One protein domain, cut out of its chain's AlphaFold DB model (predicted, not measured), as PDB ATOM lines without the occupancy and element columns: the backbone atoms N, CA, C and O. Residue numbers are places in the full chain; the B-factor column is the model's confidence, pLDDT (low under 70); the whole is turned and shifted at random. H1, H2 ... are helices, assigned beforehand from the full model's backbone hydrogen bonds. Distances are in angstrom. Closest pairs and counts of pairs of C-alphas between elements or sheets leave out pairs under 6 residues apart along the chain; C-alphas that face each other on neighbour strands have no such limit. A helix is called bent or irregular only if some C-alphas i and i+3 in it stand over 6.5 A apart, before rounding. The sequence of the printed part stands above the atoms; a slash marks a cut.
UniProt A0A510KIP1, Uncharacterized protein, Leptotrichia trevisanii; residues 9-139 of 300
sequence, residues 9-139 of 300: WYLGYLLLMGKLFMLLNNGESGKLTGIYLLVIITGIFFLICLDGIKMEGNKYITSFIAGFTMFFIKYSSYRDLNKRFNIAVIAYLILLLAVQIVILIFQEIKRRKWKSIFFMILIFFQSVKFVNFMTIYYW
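This is residues 9 to 139 of the 300 residues of an uncharacterized protein of Leptotrichia trevisanii (UniProt A0A510KIP1). Start from the longest helix, H4: it is one corner of an up-and-down bundle in which H1, H2, H4 and H3 run side by side as a four-cornered ring, each touching the next round it, with H1 and H4 at opposite corners. The fifth helix, H5, packs slantwise on H3 from outside the ring and meets H4 only near the link that joins them, and H3 is kinked near its beginning. The printed part has 131 residues with five named helices, in the order H1, H2, H3, H4, H5, and no named strand, and its class is all helix. The whole is compact, with a radius of gyration of the C-alphas of 14.8 A and spans of 45 by 33 by 24 A.

Find C-alpha 84 at (19.121, 22.028, 175.578); from there H4, residues 84 to 110, runs 38.9 A to C-alpha 110 at (39.621, 31.588, 143.944). Before it in the chain comes H3, residues 54 to 75, which is 30.7 A from first to last C-alpha. H3 is irregular, with C-alphas 57 and 60 standing 8.4 A apart, and it has a kink of 64 degrees near residue 61. After H4 comes H5, residues 114 to 138, 34.4 A long and ending with C-alpha 138 at (13.057, 50.728, 165.667). H5 is neither bent nor irregular, but only just: C-alphas 135 and 138 are 6.1 A apart. Go back to the first printed residue for H1, residues 9 to 25, which starts with C-alpha 9 at (16.596, 30.418, 144.127) and is 24.3 A long. H2, residues 31 to 51, follows it and is 30.2 A long.

Begin with H3 and H4, the two hubs, each touching three other helices. They form a helical hairpin, at a shallow tilt of 30 degrees and running opposite ways; look for their closest C-alphas at Ala 66 and Leu 97, 5.8 A apart. From H4 go to H2, which it touches at a shallow tilt of 13 degrees, the same way; the closest C-alphas are those of Gly 34 and Asn 86, 6.5 A apart. H2 and H1 touch as a helical hairpin, opposite ways at a shallow tilt of 22 degrees, with the C-alphas of Tyr 13 and Ile 44 closest at 6.1 A. H1 touches H3 the same way, at a shallow tilt of 5 degrees; its closest pair is the C-alphas of Tyr 10 and Met 55, 6.7 A apart. H5 touches H3 at a steep tilt of 40 degrees, the same way, with 31 pairs of C-alphas within 8 A; the closest are those of Gly 67 and Phe 124, 4.6 A apart. H4 and H5 form a helical hairpin that touches through residues 105 to 109 and 114 to 117 alone, opposite ways at a shallow tilt of 34 degrees, only just short of steep; the C-alphas of Ile 105 and Ile 117 are closest, 6.1 A apart. H2 and H3 meet only through their link, while H1 is apart from H4 and from H5, and H2 is apart from H5. In the backbones of H1, H2 and H4, every O i to N i+4 pair is within hydrogen-bond range; in H3 it is 13 of 18, and in H5 19 of 21.

The two C-alphas farthest apart, those of Gly 30 and Arg 112, are 45.0 A from each other. The printed part runs from residue 9 to residue 139 and has no cut. The links H1 to H2, H2 to H3 and H4 to H5 are tight, and the link H3 to H4, with 8 residues, is short; no link is long. The mean pLDDT of the printed part is 88.9; look at residues 51 to 57 and at residue 137 for values under 70.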
ATOM      1  N   TRP A   9      15.903  31.053 143.004       82.62
ATOM      2  CA  TRP A   9      16.596  30.418 144.127       82.62
ATOM      3  C   TRP A   9      17.055  31.424 145.186       82.62
ATOM      4  O   TRP A   9      16.815  31.215 146.375       82.62
ATOM      5  N   TYR A  10      17.629  32.555 144.767       83.69
ATOM      6  CA  TYR A  10      18.002  33.631 145.684       83.69
ATOM      7  C   TYR A  10      16.775  34.296 146.320       83.69
ATOM      8  O   TYR A  10      16.799  34.617 147.505       83.69
ATOM      9  N   LEU A  11      15.675  34.450 145.573       85.50
ATOM     10  CA  LEU A  11      14.403  34.898 146.145       85.50
ATOM     11  C   LEU A  11      13.906  33.915 147.216       85.50
ATOM     12  O   LEU A  11      13.550  34.340 148.312       85.50
ATOM     13  N   GLY A  12      13.946  32.611 146.929       87.94
ATOM     14  CA  GLY A  12      13.637  31.561 147.902       87.94
ATOM     15  C   GLY A  12      14.510  31.653 149.156       87.94
ATOM     16  O   GLY A  12      13.991  31.601 150.269       87.94
ATOM     17  N   TYR A  13      15.815  31.886 148.992       89.56
ATOM     18  CA  TYR A  13      16.741  32.103 150.107       89.56
ATOM     19  C   TYR A  13      16.324  33.305 150.963       89.56
ATOM     20  O   TYR A  13      16.224  33.180 152.182       89.56
ATOM     21  N   LEU A  14      16.029  34.452 150.342       89.44
ATOM     22  CA  LEU A  14      15.599  35.655 151.058       89.44
ATOM     23  C   LEU A  14      14.291  35.430 151.827       89.44
ATOM     24  O   LEU A  14      14.179  35.854 152.978       89.44
ATOM     25  N   LEU A  15      13.325  34.728 151.227       91.88
ATOM     26  CA  LEU A  15      12.061  34.384 151.883       91.88
ATOM     27  C   LEU A  15      12.285  33.473 153.097       91.88
ATOM     28  O   LEU A  15      11.715  33.725 154.161       91.88
ATOM     29  N   LEU A  16      13.142  32.455 152.973       93.88
ATOM     30  CA  LEU A  16      13.481  31.577 154.093       93.88
ATOM     31  C   LEU A  16      14.246  32.317 155.195       93.88
ATOM     32  O   LEU A  16      13.938  32.119 156.367       93.88
ATOM     33  N   MET A  17      15.173  33.218 154.851       93.31
ATOM     34  CA  MET A  17      15.846  34.076 155.835       93.31
ATOM     35  C   MET A  17      14.862  35.007 156.553       93.31
ATOM     36  O   MET A  17      14.950  35.173 157.770       93.31
ATOM     37  N   GLY A  18      13.883  35.561 155.831       91.69
ATOM     38  CA  GLY A  18      12.797  36.343 156.419       91.69
ATOM     39  C   GLY A  18      11.961  35.520 157.404       91.69
ATOM     40  O   GLY A  18      11.740  35.944 158.537       91.69
ATOM     41  N   LYS A  19      11.560  34.300 157.022       94.06
ATOM     42  CA  LYS A  19      10.832  33.378 157.913       94.06
ATOM     43  C   LYS A  19      11.657  32.962 159.127       94.06
ATOM     44  O   LYS A  19      11.124  32.919 160.234       94.06
ATOM     45  N   LEU A  20      12.950  32.710 158.943       95.25
ATOM     46  CA  LEU A  20      13.874  32.414 160.032       95.25
ATOM     47  C   LEU A  20      13.926  33.570 161.035       95.25
ATOM     48  O   LEU A  20      13.798  33.348 162.237       95.25
ATOM     49  N   PHE A  21      14.047  34.805 160.544       91.25
ATOM     50  CA  PHE A  21      14.018  35.994 161.388       91.25
ATOM     51  C   PHE A  21      12.694  36.127 162.154       91.25
ATOM     52  O   PHE A  21      12.717  36.326 163.368       91.25
ATOM     53  N   MET A  22      11.550  35.947 161.480       90.62
ATOM     54  CA  MET A  22      10.233  35.974 162.129       90.62
ATOM     55  C   MET A  22      10.139  34.942 163.258       90.62
ATOM     56  O   MET A  22       9.718  35.286 164.356       90.62
ATOM     57  N   LEU A  23      10.588  33.705 163.027       92.69
ATOM     58  CA  LEU A  23      10.564  32.641 164.037       92.69
ATOM     59  C   LEU A  23      11.490  32.932 165.223       92.69
ATOM     60  O   LEU A  23      11.102  32.715 166.369       92.69
ATOM     61  N   LEU A  24      12.684  33.479 164.978       92.00
ATOM     62  CA  LEU A  24      13.577  33.937 166.049       92.00
ATOM     63  C   LEU A  24      12.976  35.099 166.858       92.00
ATOM     64  O   LEU A  24      13.400  35.332 167.996       92.00
ATOM     65  N   ASN A  25      12.019  35.825 166.280       88.44
ATOM     66  CA  ASN A  25      11.329  36.950 166.897       88.44
ATOM     67  C   ASN A  25       9.962  36.587 167.515       88.44
ATOM     68  O   ASN A  25       9.421  37.400 168.256       88.44
ATOM     69  N   ASN A  26       9.415  35.390 167.259       83.19
ATOM     70  CA  ASN A  26       8.004  35.031 167.495       83.19
ATOM     71  C   ASN A  26       7.582  34.864 168.975       83.19
ATOM     72  O   ASN A  26       6.673  34.102 169.272       83.19
ATOM     73  N   GLY A  27       8.266  35.504 169.925       79.50
ATOM     74  CA  GLY A  27       7.916  35.505 171.355       79.50
ATOM     75  C   GLY A  27       8.049  34.167 172.096       79.50
ATOM     76  O   GLY A  27       8.273  34.151 173.306       79.50
ATOM     77  N   GLU A  28       7.988  33.047 171.384       86.31
ATOM     78  CA  GLU A  28       7.968  31.697 171.918       86.31
ATOM     79  C   GLU A  28       9.310  30.984 171.761       86.31
ATOM     80  O   GLU A  28      10.008  31.076 170.749       86.31
ATOM     81  N   SER A  29       9.641  30.183 172.769       87.94
ATOM     82  CA  SER A  29      10.866  29.381 172.836       87.94
ATOM     83  C   SER A  29      10.573  27.880 172.963       87.94
ATOM     84  O   SER A  29      11.355  27.134 173.557       87.94
ATOM     85  N   GLY A  30       9.414  27.438 172.466       89.56
ATOM     86  CA  GLY A  30       8.928  26.062 172.579       89.56
ATOM     87  C   GLY A  30       9.581  25.077 171.602       89.56
ATOM     88  O   GLY A  30      10.271  25.450 170.650       89.56
ATOM     89  N   LYS A  31       9.326  23.778 171.820       90.25
ATOM     90  CA  LYS A  31       9.855  22.696 170.969       90.25
ATOM     91  C   LYS A  31       9.350  22.801 169.525       90.25
ATOM     92  O   LYS A  31      10.132  22.602 168.603       90.25
ATOM     93  N   LEU A  32       8.078  23.158 169.331       92.12
ATOM     94  CA  LEU A  32       7.468  23.303 168.008       92.12
ATOM     95  C   LEU A  32       8.153  24.405 167.181       92.12
ATOM     96  O   LEU A  32       8.577  24.148 166.056       92.12
ATOM     97  N   THR A  33       8.371  25.589 167.766       92.19
ATOM     98  CA  THR A  33       9.135  26.690 167.146       92.19
ATOM     99  C   THR A  33      10.530  26.237 166.724       92.19
ATOM    100  O   THR A  33      10.990  26.567 165.634       92.19
ATOM    101  N   GLY A  34      11.191  25.423 167.553       93.19
ATOM    102  CA  GLY A  34      12.495  24.851 167.225       93.19
ATOM    103  C   GLY A  34      12.472  23.872 166.052       93.19
ATOM    104  O   GLY A  34      13.376  23.903 165.225       93.19
ATOM    105  N   ILE A  35      11.430  23.041 165.934       95.31
ATOM    106  CA  ILE A  35      11.252  22.149 164.778       95.31
ATOM    107  C   ILE A  35      11.067  22.974 163.500       95.31
ATOM    108  O   ILE A  35      11.749  22.714 162.510       95.31
ATOM    109  N   TYR A  36      10.220  24.010 163.526       95.12
ATOM    110  CA  TYR A  36      10.059  24.904 162.377       95.12
ATOM    111  C   TYR A  36      11.366  25.604 161.999       95.12
ATOM    112  O   TYR A  36      11.712  25.653 160.820       95.12
ATOM    113  N   LEU A  37      12.131  26.086 162.985       95.94
ATOM    114  CA  LEU A  37      13.458  26.651 162.741       95.94
ATOM    115  C   LEU A  37      14.378  25.637 162.054       95.94
ATOM    116  O   LEU A  37      14.992  25.986 161.055       95.94
ATOM    117  N   LEU A  38      14.440  24.386 162.517       96.50
ATOM    118  CA  LEU A  38      15.276  23.353 161.891       96.50
ATOM    119  C   LEU A  38      14.894  23.073 160.435       96.50
ATOM    120  O   LEU A  38      15.785  22.954 159.593       96.50
ATOM    121  N   VAL A  39      13.597  23.008 160.124       96.25
ATOM    122  CA  VAL A  39      13.117  22.839 158.740       96.25
ATOM    123  C   VAL A  39      13.596  23.994 157.861       96.25
ATOM    124  O   VAL A  39      14.153  23.766 156.787       96.25
ATOM    125  N   ILE A  40      13.451  25.234 158.337       95.56
ATOM    126  CA  ILE A  40      13.888  26.428 157.602       95.56
ATOM    127  C   ILE A  40      15.414  26.461 157.447       95.56
ATOM    128  O   ILE A  40      15.901  26.698 156.344       95.56
ATOM    129  N   ILE A  41      16.174  26.171 158.507       94.81
ATOM    130  CA  ILE A  41      17.644  26.109 158.477       94.81
ATOM    131  C   ILE A  41      18.112  25.060 157.457       94.81
ATOM    132  O   ILE A  41      19.001  25.337 156.655       94.81
ATOM    133  N   THR A  42      17.473  23.890 157.427       93.25
ATOM    134  CA  THR A  42      17.786  22.821 156.463       93.25
ATOM    135  C   THR A  42      17.468  23.253 155.027       93.25
ATOM    136  O   THR A  42      18.275  23.035 154.124       93.25
ATOM    137  N   GLY A  43      16.336  23.929 154.807       92.12
ATOM    138  CA  GLY A  43      15.993  24.504 153.504       92.12
ATOM    139  C   GLY A  43      17.004  25.557 153.039       92.12
ATOM    140  O   GLY A  43      17.432  25.537 151.887       92.12
ATOM    141  N   ILE A  44      17.452  26.435 153.941       91.19
ATOM    142  CA  ILE A  44      18.492  27.431 153.644       91.19
ATOM    143  C   ILE A  44      19.813  26.740 153.290       91.19
ATOM    144  O   ILE A  44      20.444  27.116 152.304       91.19
ATOM    145  N   PHE A  45      20.215  25.715 154.048       89.94
ATOM    146  CA  PHE A  45      21.411  24.923 153.751       89.94
ATOM    147  C   PHE A  45      21.365  24.326 152.343       89.94
ATOM    148  O   PHE A  45      22.321  24.466 151.581       89.94
ATOM    149  N   PHE A  46      20.234  23.730 151.968       88.25
ATOM    150  CA  PHE A  46      20.041  23.177 150.631       88.25
ATOM    151  C   PHE A  46      20.184  24.241 149.533       88.25
ATOM    152  O   PHE A  46      20.888  24.015 148.548       88.25
ATOM    153  N   LEU A  47      19.592  25.425 149.721       86.75
ATOM    154  CA  LEU A  47      19.714  26.532 148.767       86.75
ATOM    155  C   LEU A  47      21.149  27.057 148.643       86.75
ATOM    156  O   LEU A  47      21.591  27.338 147.532       86.75
ATOM    157  N   ILE A  48      21.888  27.148 149.752       84.38
ATOM    158  CA  ILE A  48      23.306  27.541 149.739       84.38
ATOM    159  C   ILE A  48      24.134  26.537 148.925       84.38
ATOM    160  O   ILE A  48      24.995  26.942 148.143       84.38
ATOM    161  N   CYS A  49      23.865  25.237 149.077       80.00
ATOM    162  CA  CYS A  49      24.568  24.181 148.347       80.00
ATOM    163  C   CYS A  49      24.217  24.153 146.850       80.00
ATOM    164  O   CYS A  49      25.115  24.007 146.024       80.00
ATOM    165  N   LEU A  50      22.938  24.307 146.487       74.94
ATOM    166  CA  LEU A  50      22.498  24.292 145.086       74.94
ATOM    167  C   LEU A  50      22.896  25.551 144.311       74.94
ATOM    168  O   LEU A  50      23.304  25.468 143.154       74.94
ATOM    169  N   ASP A  51      22.733  26.721 144.928       67.44
ATOM    170  CA  ASP A  51      22.811  28.012 144.241       67.44
ATOM    171  C   ASP A  51      24.063  28.812 144.612       67.44
ATOM    172  O   ASP A  51      24.176  29.994 144.277       67.44
ATOM    173  N   GLY A  52      25.039  28.170 145.267       61.09
ATOM    174  CA  GLY A  52      26.262  28.810 145.753       61.09
ATOM    175  C   GLY A  52      26.985  29.657 144.698       61.09
ATOM    176  O   GLY A  52      27.658  30.616 145.057       61.09
ATOM    177  N   ILE A  53      26.812  29.364 143.403       49.19
ATOM    178  CA  ILE A  53      27.394  30.113 142.278       49.19
ATOM    179  C   ILE A  53      26.590  31.382 141.913       49.19
ATOM    180  O   ILE A  53      27.198  32.373 141.511       49.19
ATOM    181  N   LYS A  54      25.255  31.424 142.071       57.25
ATOM    182  CA  LYS A  54      24.436  32.607 141.707       57.25
ATOM    183  C   LYS A  54      24.264  33.618 142.842       57.25
ATOM    184  O   LYS A  54      23.921  34.771 142.572       57.25
ATOM    185  N   MET A  55      24.587  33.248 144.085       59.53
ATOM    186  CA  MET A  55      24.683  34.201 145.204       59.53
ATOM    187  C   MET A  55      25.783  35.266 144.995       59.53
ATOM    188  O   MET A  55      25.767  36.302 145.658       59.53
ATOM    189  N   GLU A  56      26.701  35.068 144.036       55.59
ATOM    190  CA  GLU A  56      27.793  35.997 143.704       55.59
ATOM    191  C   GLU A  56      27.309  37.425 143.396       55.59
ATOM    192  O   GLU A  56      27.926  38.391 143.853       55.59
ATOM    193  N   GLY A  57      26.190  37.565 142.671       60.31
ATOM    194  CA  GLY A  57      25.623  38.872 142.311       60.31
ATOM    195  C   GLY A  57      25.151  39.686 143.520       60.31
ATOM    196  O   GLY A  57      25.091  40.910 143.446       60.31
ATOM    197  N   ASN A  58      24.885  39.017 144.649       78.38
ATOM    198  CA  ASN A  58      24.314  39.612 145.856       78.38
ATOM    199  C   ASN A  58      25.142  39.343 147.129       78.38
ATOM    200  O   ASN A  58      24.650  39.565 148.235       78.38
ATOM    201  N   LYS A  59      26.414  38.929 147.005       86.31
ATOM    202  CA  LYS A  59      27.300  38.536 148.125       86.31
ATOM    203  C   LYS A  59      27.368  39.532 149.284       86.31
ATOM    204  O   LYS A  59      27.491  39.122 150.435       86.31
ATOM    205  N   TYR A  60      27.267  40.831 149.005       90.38
ATOM    206  CA  TYR A  60      27.253  41.875 150.031       90.38
ATOM    207  C   TYR A  60      25.954  41.862 150.845       90.38
ATOM    208  O   TYR A  60      26.008  41.885 152.071       90.38
ATOM    209  N   ILE A  61      24.800  41.732 150.179       89.12
ATOM    210  CA  ILE A  61      23.489  41.569 150.829       89.12
ATOM    211  C   ILE A  61      23.477  40.271 151.631       89.12
ATOM    212  O   ILE A  61      23.061  40.248 152.782       89.12
ATOM    213  N   THR A  62      23.988  39.192 151.046       90.62
ATOM    214  CA  THR A  62      24.078  37.894 151.710       90.62
ATOM    215  C   THR A  62      24.969  37.950 152.959       90.62
ATOM    216  O   THR A  62      24.574  37.454 154.011       90.62
ATOM    217  N   SER A  63      26.126  38.617 152.881       93.12
ATOM    218  CA  SER A  63      27.023  38.828 154.031       93.12
ATOM    219  C   SER A  63      26.365  39.681 155.114       93.12
ATOM    220  O   SER A  63      26.493  39.380 156.300       93.12
ATOM    221  N   PHE A  64      25.624  40.718 154.712       94.06
ATOM    222  CA  PHE A  64      24.852  41.545 155.631       94.06
ATOM    223  C   PHE A  64      23.779  40.733 156.355       94.06
ATOM    224  O   PHE A  64      23.721  40.782 157.577       94.06
ATOM    225  N   ILE A  65      22.964  39.964 155.626       93.12
ATOM    226  CA  ILE A  65      21.900  39.126 156.192       93.12
ATOM    227  C   ILE A  65      22.491  38.093 157.156       93.12
ATOM    228  O   ILE A  65      21.985  37.938 158.264       93.12
ATOM    229  N   ALA A  66      23.585  37.428 156.777       94.00
ATOM    230  CA  ALA A  66      24.236  36.448 157.637       94.00
ATOM    231  C   ALA A  66      24.751  37.075 158.944       94.00
ATOM    232  O   ALA A  66      24.488  36.541 160.023       94.00
ATOM    233  N   GLY A  67      25.423  38.229 158.861       95.62
ATOM    234  CA  GLY A  67      25.860  38.975 160.044       95.62
ATOM    235  C   GLY A  67      24.678  39.432 160.893       95.62
ATOM    236  O   GLY A  67      24.631  39.165 162.094       95.62
ATOM    237  N   PHE A  68      23.673  40.030 160.257       95.44
ATOM    238  CA  PHE A  68      22.466  40.520 160.910       95.44
ATOM    239  C   PHE A  68      21.780  39.410 161.705       95.44
ATOM    240  O   PHE A  68      21.535  39.571 162.900       95.44
ATOM    241  N   THR A  69      21.535  38.253 161.087       95.56
ATOM    242  CA  THR A  69      20.939  37.098 161.764       95.56
ATOM    243  C   THR A  69      21.830  36.592 162.896       95.56
ATOM    244  O   THR A  69      21.328  36.371 163.999       95.56
ATOM    245  N   MET A  70      23.141  36.450 162.668       95.81
ATOM    246  CA  MET A  70      24.074  35.944 163.681       95.81
ATOM    247  C   MET A  70      24.079  36.816 164.940       95.81
ATOM    248  O   MET A  70      23.994  36.302 166.056       95.81
ATOM    249  N   PHE A  71      24.126  38.137 164.778       95.06
ATOM    250  CA  PHE A  71      24.108  39.063 165.908       95.06
ATOM    251  C   PHE A  71      22.715  39.222 166.522       95.06
ATOM    252  O   PHE A  71      22.597  39.384 167.741       95.06
ATOM    253  N   PHE A  72      21.654  39.095 165.721       93.62
ATOM    254  CA  PHE A  72      20.273  39.125 166.201       93.62
ATOM    255  C   PHE A  72      19.937  37.967 167.145       93.62
ATOM    256  O   PHE A  72      19.111  38.146 168.036       93.62
ATOM    257  N   ILE A  73      20.607  36.811 167.041       94.31
ATOM    258  CA  ILE A  73      20.410  35.676 167.966       94.31
ATOM    259  C   ILE A  73      20.508  36.123 169.431       94.31
ATOM    260  O   ILE A  73      19.715  35.676 170.260       94.31
ATOM    261  N   LYS A  74      21.423  37.049 169.767       91.50
ATOM    262  CA  LYS A  74      21.552  37.617 171.125       91.50
ATOM    263  C   LYS A  74      20.228  38.195 171.637       91.50
ATOM    264  O   LYS A  74      19.952  38.076 172.835       91.50
ATOM    265  N   TYR A  75      19.462  38.787 170.727       89.81
ATOM    266  CA  TYR A  75      18.171  39.425 170.927       89.81
ATOM    267  C   TYR A  75      16.997  38.530 170.523       89.81
ATOM    268  O   TYR A  75      15.886  39.022 170.442       89.81
ATOM    269  N   SER A  76      17.172  37.231 170.288       91.75
ATOM    270  CA  SER A  76      16.062  36.341 169.931       91.75
ATOM    271  C   SER A  76      15.232  35.921 171.151       91.75
ATOM    272  O   SER A  76      15.787  35.543 172.185       91.75
ATOM    273  N   SER A  77      13.903  35.904 171.004       90.31
ATOM    274  CA  SER A  77      12.976  35.355 172.009       90.31
ATOM    275  C   SER A  77      13.111  33.831 172.140       90.31
ATOM    276  O   SER A  77      12.837  33.263 173.191       90.31
ATOM    277  N   TYR A  78      13.619  33.164 171.097       93.38
ATOM    278  CA  TYR A  78      13.894  31.727 171.090       93.38
ATOM    279  C   TYR A  78      15.146  31.344 171.910       93.38
ATOM    280  O   TYR A  78      15.312  30.177 172.281       93.38
ATOM    281  N   ARG A  79      16.016  32.318 172.239       92.44
ATOM    282  CA  ARG A  79      17.274  32.140 172.994       92.44
ATOM    283  C   ARG A  79      17.038  31.918 174.491       92.44
ATOM    284  O   ARG A  79      17.559  32.633 175.339       92.44
ATOM    285  N   ASP A  80      16.269  30.888 174.804       93.56
ATOM    286  CA  ASP A  80      16.163  30.328 176.144       93.56
ATOM    287  C   ASP A  80      17.293  29.312 176.347       93.56
ATOM    288  O   ASP A  80      17.249  28.180 175.859       93.56
ATOM    289  N   LEU A  81      18.338  29.744 177.053       93.12
ATOM    290  CA  LEU A  81      19.556  28.960 177.276       93.12
ATOM    291  C   LEU A  81      19.421  27.958 178.420       93.12
ATOM    292  O   LEU A  81      20.393  27.289 178.780       93.12
ATOM    293  N   ASN A  82      18.239  27.843 179.014       92.44
ATOM    294  CA  ASN A  82      17.960  26.712 179.873       92.44
ATOM    295  C   ASN A  82      17.698  25.467 179.005       92.44
ATOM    296  O   ASN A  82      18.067  24.350 179.394       92.44
ATOM    297  N   LYS A  83      17.061  25.633 177.832       92.94
ATOM    298  CA  LYS A  83      16.563  24.535 176.989       92.94
ATOM    299  C   LYS A  83      17.677  23.970 176.113       92.94
ATOM    300  O   LYS A  83      18.110  24.604 175.154       92.94
ATOM    301  N   ARG A  84      18.090  22.724 176.380       92.88
ATOM    302  CA  ARG A  84      19.121  22.028 175.578       92.88
ATOM    303  C   ARG A  84      18.777  21.979 174.088       92.88
ATOM    304  O   ARG A  84      19.657  22.180 173.261       92.88
ATOM    305  N   PHE A  85      17.505  21.754 173.757       94.00
ATOM    306  CA  PHE A  85      17.047  21.740 172.369       94.00
ATOM    307  C   PHE A  85      17.252  23.100 171.689       94.00
ATOM    308  O   PHE A  85      17.840  23.156 170.614       94.00
ATOM    309  N   ASN A  86      16.880  24.201 172.346       94.75
ATOM    310  CA  ASN A  86      17.053  25.544 171.792       94.75
ATOM    311  C   ASN A  86      18.533  25.884 171.589       94.75
ATOM    312  O   ASN A  86      18.892  26.451 170.560       94.75
ATOM    313  N   ILE A  87      19.401  25.489 172.530       95.25
ATOM    314  CA  ILE A  87      20.857  25.636 172.384       95.25
ATOM    315  C   ILE A  87      21.348  24.908 171.127       95.25
ATOM    316  O   ILE A  87      22.095  25.494 170.348       95.25
ATOM    317  N   ALA A  88      20.916  23.663 170.909       96.38
ATOM    318  CA  ALA A  88      21.318  22.879 169.742       96.38
ATOM    319  C   ALA A  88      20.849  23.514 168.421       96.38
ATOM    320  O   ALA A  88      21.642  23.645 167.491       96.38
ATOM    321  N   VAL A  89      19.593  23.973 168.351       96.62
ATOM    322  CA  VAL A  89      19.047  24.662 167.166       96.62
ATOM    323  C   VAL A  89      19.817  25.953 166.871       96.62
ATOM    324  O   VAL A  89      20.191  26.201 165.726       96.62
ATOM    325  N   ILE A  90      20.112  26.756 167.899       96.56
ATOM    326  CA  ILE A  90      20.905  27.985 167.754       96.56
ATOM    327  C   ILE A  90      22.334  27.669 167.302       96.56
ATOM    328  O   ILE A  90      22.862  28.357 166.431       96.56
ATOM    329  N   ALA A  91      22.958  26.628 167.857       96.69
ATOM    330  CA  ALA A  91      24.292  26.202 167.445       96.69
ATOM    331  C   ALA A  91      24.316  25.767 165.972       96.69
ATOM    332  O   ALA A  91      25.215  26.165 165.234       96.69
ATOM    333  N   TYR A  92      23.301  25.021 165.526       96.19
ATOM    334  CA  TYR A  92      23.163  24.612 164.128       96.19
ATOM    335  C   TYR A  92      22.965  25.812 163.191       96.19
ATOM    336  O   TYR A  92      23.609  25.889 162.147       96.19
ATOM    337  N   LEU A  93      22.160  26.801 163.596       96.88
ATOM    338  CA  LEU A  93      22.025  28.063 162.866       96.88
ATOM    339  C   LEU A  93      23.363  28.809 162.753       96.88
ATOM    340  O   LEU A  93      23.729  29.249 161.668       96.88
ATOM    341  N   ILE A  94      24.113  28.945 163.851       96.56
ATOM    342  CA  ILE A  94      25.423  29.615 163.830       96.56
ATOM    343  C   ILE A  94      26.386  28.886 162.888       96.56
ATOM    344  O   ILE A  94      27.067  29.535 162.094       96.56
ATOM    345  N   LEU A  95      26.415  27.553 162.943       95.88
ATOM    346  CA  LEU A  95      27.240  26.743 162.051       95.88
ATOM    347  C   LEU A  95      26.861  26.969 160.584       95.88
ATOM    348  O   LEU A  95      27.745  27.193 159.763       95.88
ATOM    349  N   LEU A  96      25.564  26.978 160.260       94.31
ATOM    350  CA  LEU A  96      25.081  27.259 158.908       94.31
ATOM    351  C   LEU A  96      25.569  28.623 158.398       94.31
ATOM    352  O   LEU A  96      26.106  28.712 157.294       94.31
ATOM    353  N   LEU A  97      25.403  29.676 159.202       94.25
ATOM    354  CA  LEU A  97      25.825  31.032 158.841       94.25
ATOM    355  C   LEU A  97      27.347  31.111 158.649       94.25
ATOM    356  O   LEU A  97      27.819  31.769 157.721       94.25
ATOM    357  N   ALA A  98      28.118  30.402 159.477       93.50
ATOM    358  CA  ALA A  98      29.568  30.317 159.333       93.50
ATOM    359  C   ALA A  98      29.972  29.612 158.027       93.50
ATOM    360  O   ALA A  98      30.772  30.157 157.267       93.50
ATOM    361  N   VAL A  99      29.384  28.448 157.725       91.44
ATOM    362  CA  VAL A  99      29.611  27.716 156.463       91.44
ATOM    363  C   VAL A  99      29.270  28.609 155.269       91.44
ATOM    364  O   VAL A  99      30.055  28.694 154.325       91.44
ATOM    365  N   GLN A 100      28.149  29.330 155.323       90.50
ATOM    366  CA  GLN A 100      27.742  30.250 154.265       90.50
ATOM    367  C   GLN A 100      28.807  31.320 153.984       90.50
ATOM    368  O   GLN A 100      29.183  31.539 152.831       90.50
ATOM    369  N   ILE A 101      29.324  31.971 155.030       91.44
ATOM    370  CA  ILE A 101      30.375  32.986 154.893       91.44
ATOM    371  C   ILE A 101      31.674  32.374 154.361       91.44
ATOM    372  O   ILE A 101      32.299  32.958 153.475       91.44
ATOM    373  N   VAL A 102      32.057  31.184 154.834       91.06
ATOM    374  CA  VAL A 102      33.248  30.470 154.348       91.06
ATOM    375  C   VAL A 102      33.141  30.174 152.853       91.06
ATOM    376  O   VAL A 102      34.094  30.445 152.122       91.06
ATOM    377  N   ILE A 103      31.991  29.689 152.376       89.12
ATOM    378  CA  ILE A 103      31.759  29.424 150.947       89.12
ATOM    379  C   ILE A 103      31.935  30.708 150.130       89.12
ATOM    380  O   ILE A 103      32.674  30.711 149.142       89.12
ATOM    381  N   LEU A 104      31.307  31.811 150.551       88.69
ATOM    382  CA  LEU A 104      31.393  33.083 149.829       88.69
ATOM    383  C   LEU A 104      32.828  33.636 149.802       88.69
ATOM    384  O   LEU A 104      33.291  34.104 148.761       88.69
ATOM    385  N   ILE A 105      33.557  33.554 150.919       90.44
ATOM    386  CA  ILE A 105      34.963  33.982 150.990       90.44
ATOM    387  C   ILE A 105      35.832  33.108 150.079       90.44
ATOM    388  O   ILE A 105      36.618  33.637 149.293       90.44
ATOM    389  N   PHE A 106      35.675  31.784 150.141       89.62
ATOM    390  CA  PHE A 106      36.469  30.842 149.351       89.62
ATOM    391  C   PHE A 106      36.320  31.081 147.841       89.62
ATOM    392  O   PHE A 106      37.306  31.066 147.098       89.62
ATOM    393  N   GLN A 107      35.105  31.380 147.377       86.94
ATOM    394  CA  GLN A 107      34.854  31.731 145.978       86.94
ATOM    395  C   GLN A 107      35.598  33.002 145.541       86.94
ATOM    396  O   GLN A 107      36.170  33.047 144.449       86.94
ATOM    397  N   GLU A 108      35.627  34.032 146.386       89.25
ATOM    398  CA  GLU A 108      36.331  35.282 146.084       89.25
ATOM    399  C   GLU A 108      37.858  35.131 146.165       89.25
ATOM    400  O   GLU A 108      38.569  35.752 145.368       89.25
ATOM    401  N   ILE A 109      38.364  34.249 147.040       89.00
ATOM    402  CA  ILE A 109      39.784  33.856 147.071       89.00
ATOM    403  C   ILE A 109      40.173  33.211 145.739       89.00
ATOM    404  O   ILE A 109      41.151  33.633 145.121       89.00
ATOM    405  N   LYS A 110      39.378  32.250 145.242       88.31
ATOM    406  CA  LYS A 110      39.621  31.588 143.944       88.31
ATOM    407  C   LYS A 110      39.689  32.592 142.783       88.31
ATOM    408  O   LYS A 110      40.446  32.396 141.838       88.31
ATOM    409  N   ARG A 111      38.935  33.693 142.871       87.38
ATOM    410  CA  ARG A 111      38.926  34.794 141.887       87.38
ATOM    411  C   ARG A 111      39.970  35.881 142.151       87.38
ATOM    412  O   ARG A 111      40.024  36.849 141.397       87.38
ATOM    413  N   ARG A 112      40.773  35.752 143.213       90.06
ATOM    414  CA  ARG A 112      41.769  36.741 143.665       90.06
ATOM    415  C   ARG A 112      41.173  38.135 143.933       90.06
ATOM    416  O   ARG A 112      41.852  39.152 143.801       90.06
ATOM    417  N   LYS A 113      39.900  38.206 144.337       89.44
ATOM    418  CA  LYS A 113      39.156  39.459 144.578       89.44
ATOM    419  C   LYS A 113      39.266  39.926 146.038       89.44
ATOM    420  O   LYS A 113      38.267  40.086 146.737       89.44
ATOM    421  N   TRP A 114      40.481  40.216 146.503       90.94
ATOM    422  CA  TRP A 114      40.757  40.592 147.903       90.94
ATOM    423  C   TRP A 114      39.961  41.799 148.417       90.94
ATOM    424  O   TRP A 114      39.455  41.771 149.537       90.94
ATOM    425  N   LYS A 115      39.766  42.831 147.582       92.31
ATOM    426  CA  LYS A 115      38.925  43.990 147.934       92.31
ATOM    427  C   LYS A 115      37.484  43.575 148.254       92.31
ATOM    428  O   LYS A 115      36.895  44.088 149.198       92.31
ATOM    429  N   SER A 116      36.929  42.621 147.505       90.75
ATOM    430  CA  SER A 116      35.575  42.118 147.755       90.75
ATOM    431  C   SER A 116      35.478  41.394 149.093       90.75
ATOM    432  O   SER A 116      34.503  41.590 149.812       90.75
ATOM    433  N   ILE A 117      36.480  40.576 149.428       93.06
ATOM    434  CA  ILE A 117      36.538  39.853 150.705       93.06
ATOM    435  C   ILE A 117      36.542  40.853 151.862       93.06
ATOM    436  O   ILE A 117      35.737  40.730 152.783       93.06
ATOM    437  N   PHE A 118      37.391  41.882 151.776       94.44
ATOM    438  CA  PHE A 118      37.448  42.947 152.773       94.44
ATOM    439  C   PHE A 118      36.078  43.612 152.982       94.44
ATOM    440  O   PHE A 118      35.611  43.706 154.115       94.44
ATOM    441  N   PHE A 119      35.392  44.007 151.903       94.06
ATOM    442  CA  PHE A 119      34.072  44.635 152.013       94.06
ATOM    443  C   PHE A 119      32.993  43.696 152.554       94.06
ATOM    444  O   PHE A 119      32.150  44.136 153.330       94.06
ATOM    445  N   MET A 120      33.014  42.411 152.197       94.62
ATOM    446  CA  MET A 120      32.075  41.433 152.755       94.62
ATOM    447  C   MET A 120      32.247  41.280 154.267       94.62
ATOM    448  O   MET A 120      31.259  41.329 154.997       94.62
ATOM    449  N   ILE A 121      33.491  41.148 154.736       94.62
ATOM    450  CA  ILE A 121      33.815  41.064 156.166       94.62
ATOM    451  C   ILE A 121      33.394  42.354 156.878       94.62
ATOM    452  O   ILE A 121      32.754  42.307 157.928       94.62
ATOM    453  N   LEU A 122      33.696  43.512 156.286       95.19
ATOM    454  CA  LEU A 122      33.296  44.804 156.833       95.19
ATOM    455  C   LEU A 122      31.772  44.889 156.986       95.19
ATOM    456  O   LEU A 122      31.289  45.198 158.070       95.19
ATOM    457  N   ILE A 123      31.012  44.576 155.935       94.69
ATOM    458  CA  ILE A 123      29.540  44.610 155.944       94.69
ATOM    459  C   ILE A 123      28.969  43.636 156.975       94.69
ATOM    460  O   ILE A 123      28.045  43.994 157.711       94.69
ATOM    461  N   PHE A 124      29.543  42.434 157.066       95.31
ATOM    462  CA  PHE A 124      29.175  41.460 158.082       95.31
ATOM    463  C   PHE A 124      29.295  42.069 159.483       95.31
ATOM    464  O   PHE A 124      28.320  42.068 160.225       95.31
ATOM    465  N   PHE A 125      30.429  42.679 159.835       93.88
ATOM    466  CA  PHE A 125      30.604  43.279 161.163       93.88
ATOM    467  C   PHE A 125      29.800  44.570 161.375       93.88
ATOM    468  O   PHE A 125      29.318  44.807 162.483       93.88
ATOM    469  N   GLN A 126      29.586  45.390 160.341       92.12
ATOM    470  CA  GLN A 126      28.740  46.588 160.465       92.12
ATOM    471  C   GLN A 126      27.274  46.237 160.751       92.12
ATOM    472  O   GLN A 126      26.570  47.032 161.381       92.12
ATOM    473  N   SER A 127      26.822  45.033 160.384       93.56
ATOM    474  CA  SER A 127      25.472  44.573 160.720       93.56
ATOM    475  C   SER A 127      25.198  44.551 162.234       93.56
ATOM    476  O   SER A 127      24.051  44.756 162.618       93.56
ATOM    477  N   VAL A 128      26.216  44.433 163.111       91.62
ATOM    478  CA  VAL A 128      26.042  44.551 164.579       91.62
ATOM    479  C   VAL A 128      25.394  45.880 164.958       91.62
ATOM    480  O   VAL A 128      24.490  45.919 165.795       91.62
ATOM    481  N   LYS A 129      25.857  46.977 164.347       87.56
ATOM    482  CA  LYS A 129      25.375  48.325 164.660       87.56
ATOM    483  C   LYS A 129      23.937  48.474 164.196       87.56
ATOM    484  O   LYS A 129      23.113  49.001 164.932       87.56
ATOM    485  N   PHE A 130      23.638  47.933 163.018       88.06
ATOM    486  CA  PHE A 130      22.290  47.927 162.475       88.06
ATOM    487  C   PHE A 130      21.333  47.071 163.314       88.06
ATOM    488  O   PHE A 130      20.242  47.524 163.630       88.06
ATOM    489  N   VAL A 131      21.744  45.880 163.760       89.88
ATOM    490  CA  VAL A 131      20.948  45.043 164.675       89.88
ATOM    491  C   VAL A 131      20.679  45.775 165.984       89.88
ATOM    492  O   VAL A 131      19.542  45.770 166.446       89.88
ATOM    493  N   ASN A 132      21.691  46.408 166.580       84.19
ATOM    494  CA  ASN A 132      21.509  47.176 167.812       84.19
ATOM    495  C   ASN A 132      20.546  48.347 167.600       84.19
ATOM    496  O   ASN A 132      19.649  48.528 168.413       84.19
ATOM    497  N   PHE A 133      20.691  49.089 166.499       82.19
ATOM    498  CA  PHE A 133      19.791  50.185 166.148       82.19
ATOM    499  C   PHE A 133      18.346  49.702 165.976       82.19
ATOM    500  O   PHE A 133      17.435  50.213 166.627       82.19
ATOM    501  N   MET A 134      18.154  48.675 165.144       83.25
ATOM    502  CA  MET A 134      16.837  48.107 164.870       83.25
ATOM    503  C   MET A 134      16.202  47.558 166.134       83.25
ATOM    504  O   MET A 134      15.019  47.768 166.358       83.25
ATOM    505  N   THR A 135      16.998  46.891 166.970       78.94
ATOM    506  CA  THR A 135      16.524  46.373 168.244       78.94
ATOM    507  C   THR A 135      16.116  47.524 169.137       78.94
ATOM    508  O   THR A 135      14.938  47.643 169.390       78.94
ATOM    509  N   ILE A 136      17.033  48.400 169.538       71.81
ATOM    510  CA  ILE A 136      16.809  49.373 170.616       71.81
ATOM    511  C   ILE A 136      15.768  50.443 170.253       71.81
ATOM    512  O   ILE A 136      14.962  50.801 171.106       71.81
ATOM    513  N   TYR A 137      15.770  50.943 169.013       69.94
ATOM    514  CA  TYR A 137      14.995  52.138 168.650       69.94
ATOM    515  C   TYR A 137      13.836  51.850 167.691       69.94
ATOM    516  O   TYR A 137      12.784  52.490 167.763       69.94
ATOM    517  N   TYR A 138      14.009  50.903 166.764       70.56
ATOM    518  CA  TYR A 138      13.057  50.728 165.667       70.56
ATOM    519  C   TYR A 138      12.039  49.613 165.884       70.56
ATOM    520  O   TYR A 138      10.903  49.741 165.444       70.56
ATOM    521  N   TRP A 139      12.364  48.509 166.539       77.38
ATOM    522  CA  TRP A 139      11.361  47.473 166.752       77.38
ATOM    523  C   TRP A 139      10.395  47.845 167.863       77.38
ATOM    524  O   TRP A 139      10.598  48.792 168.621       77.38
TER     525      TRP A 139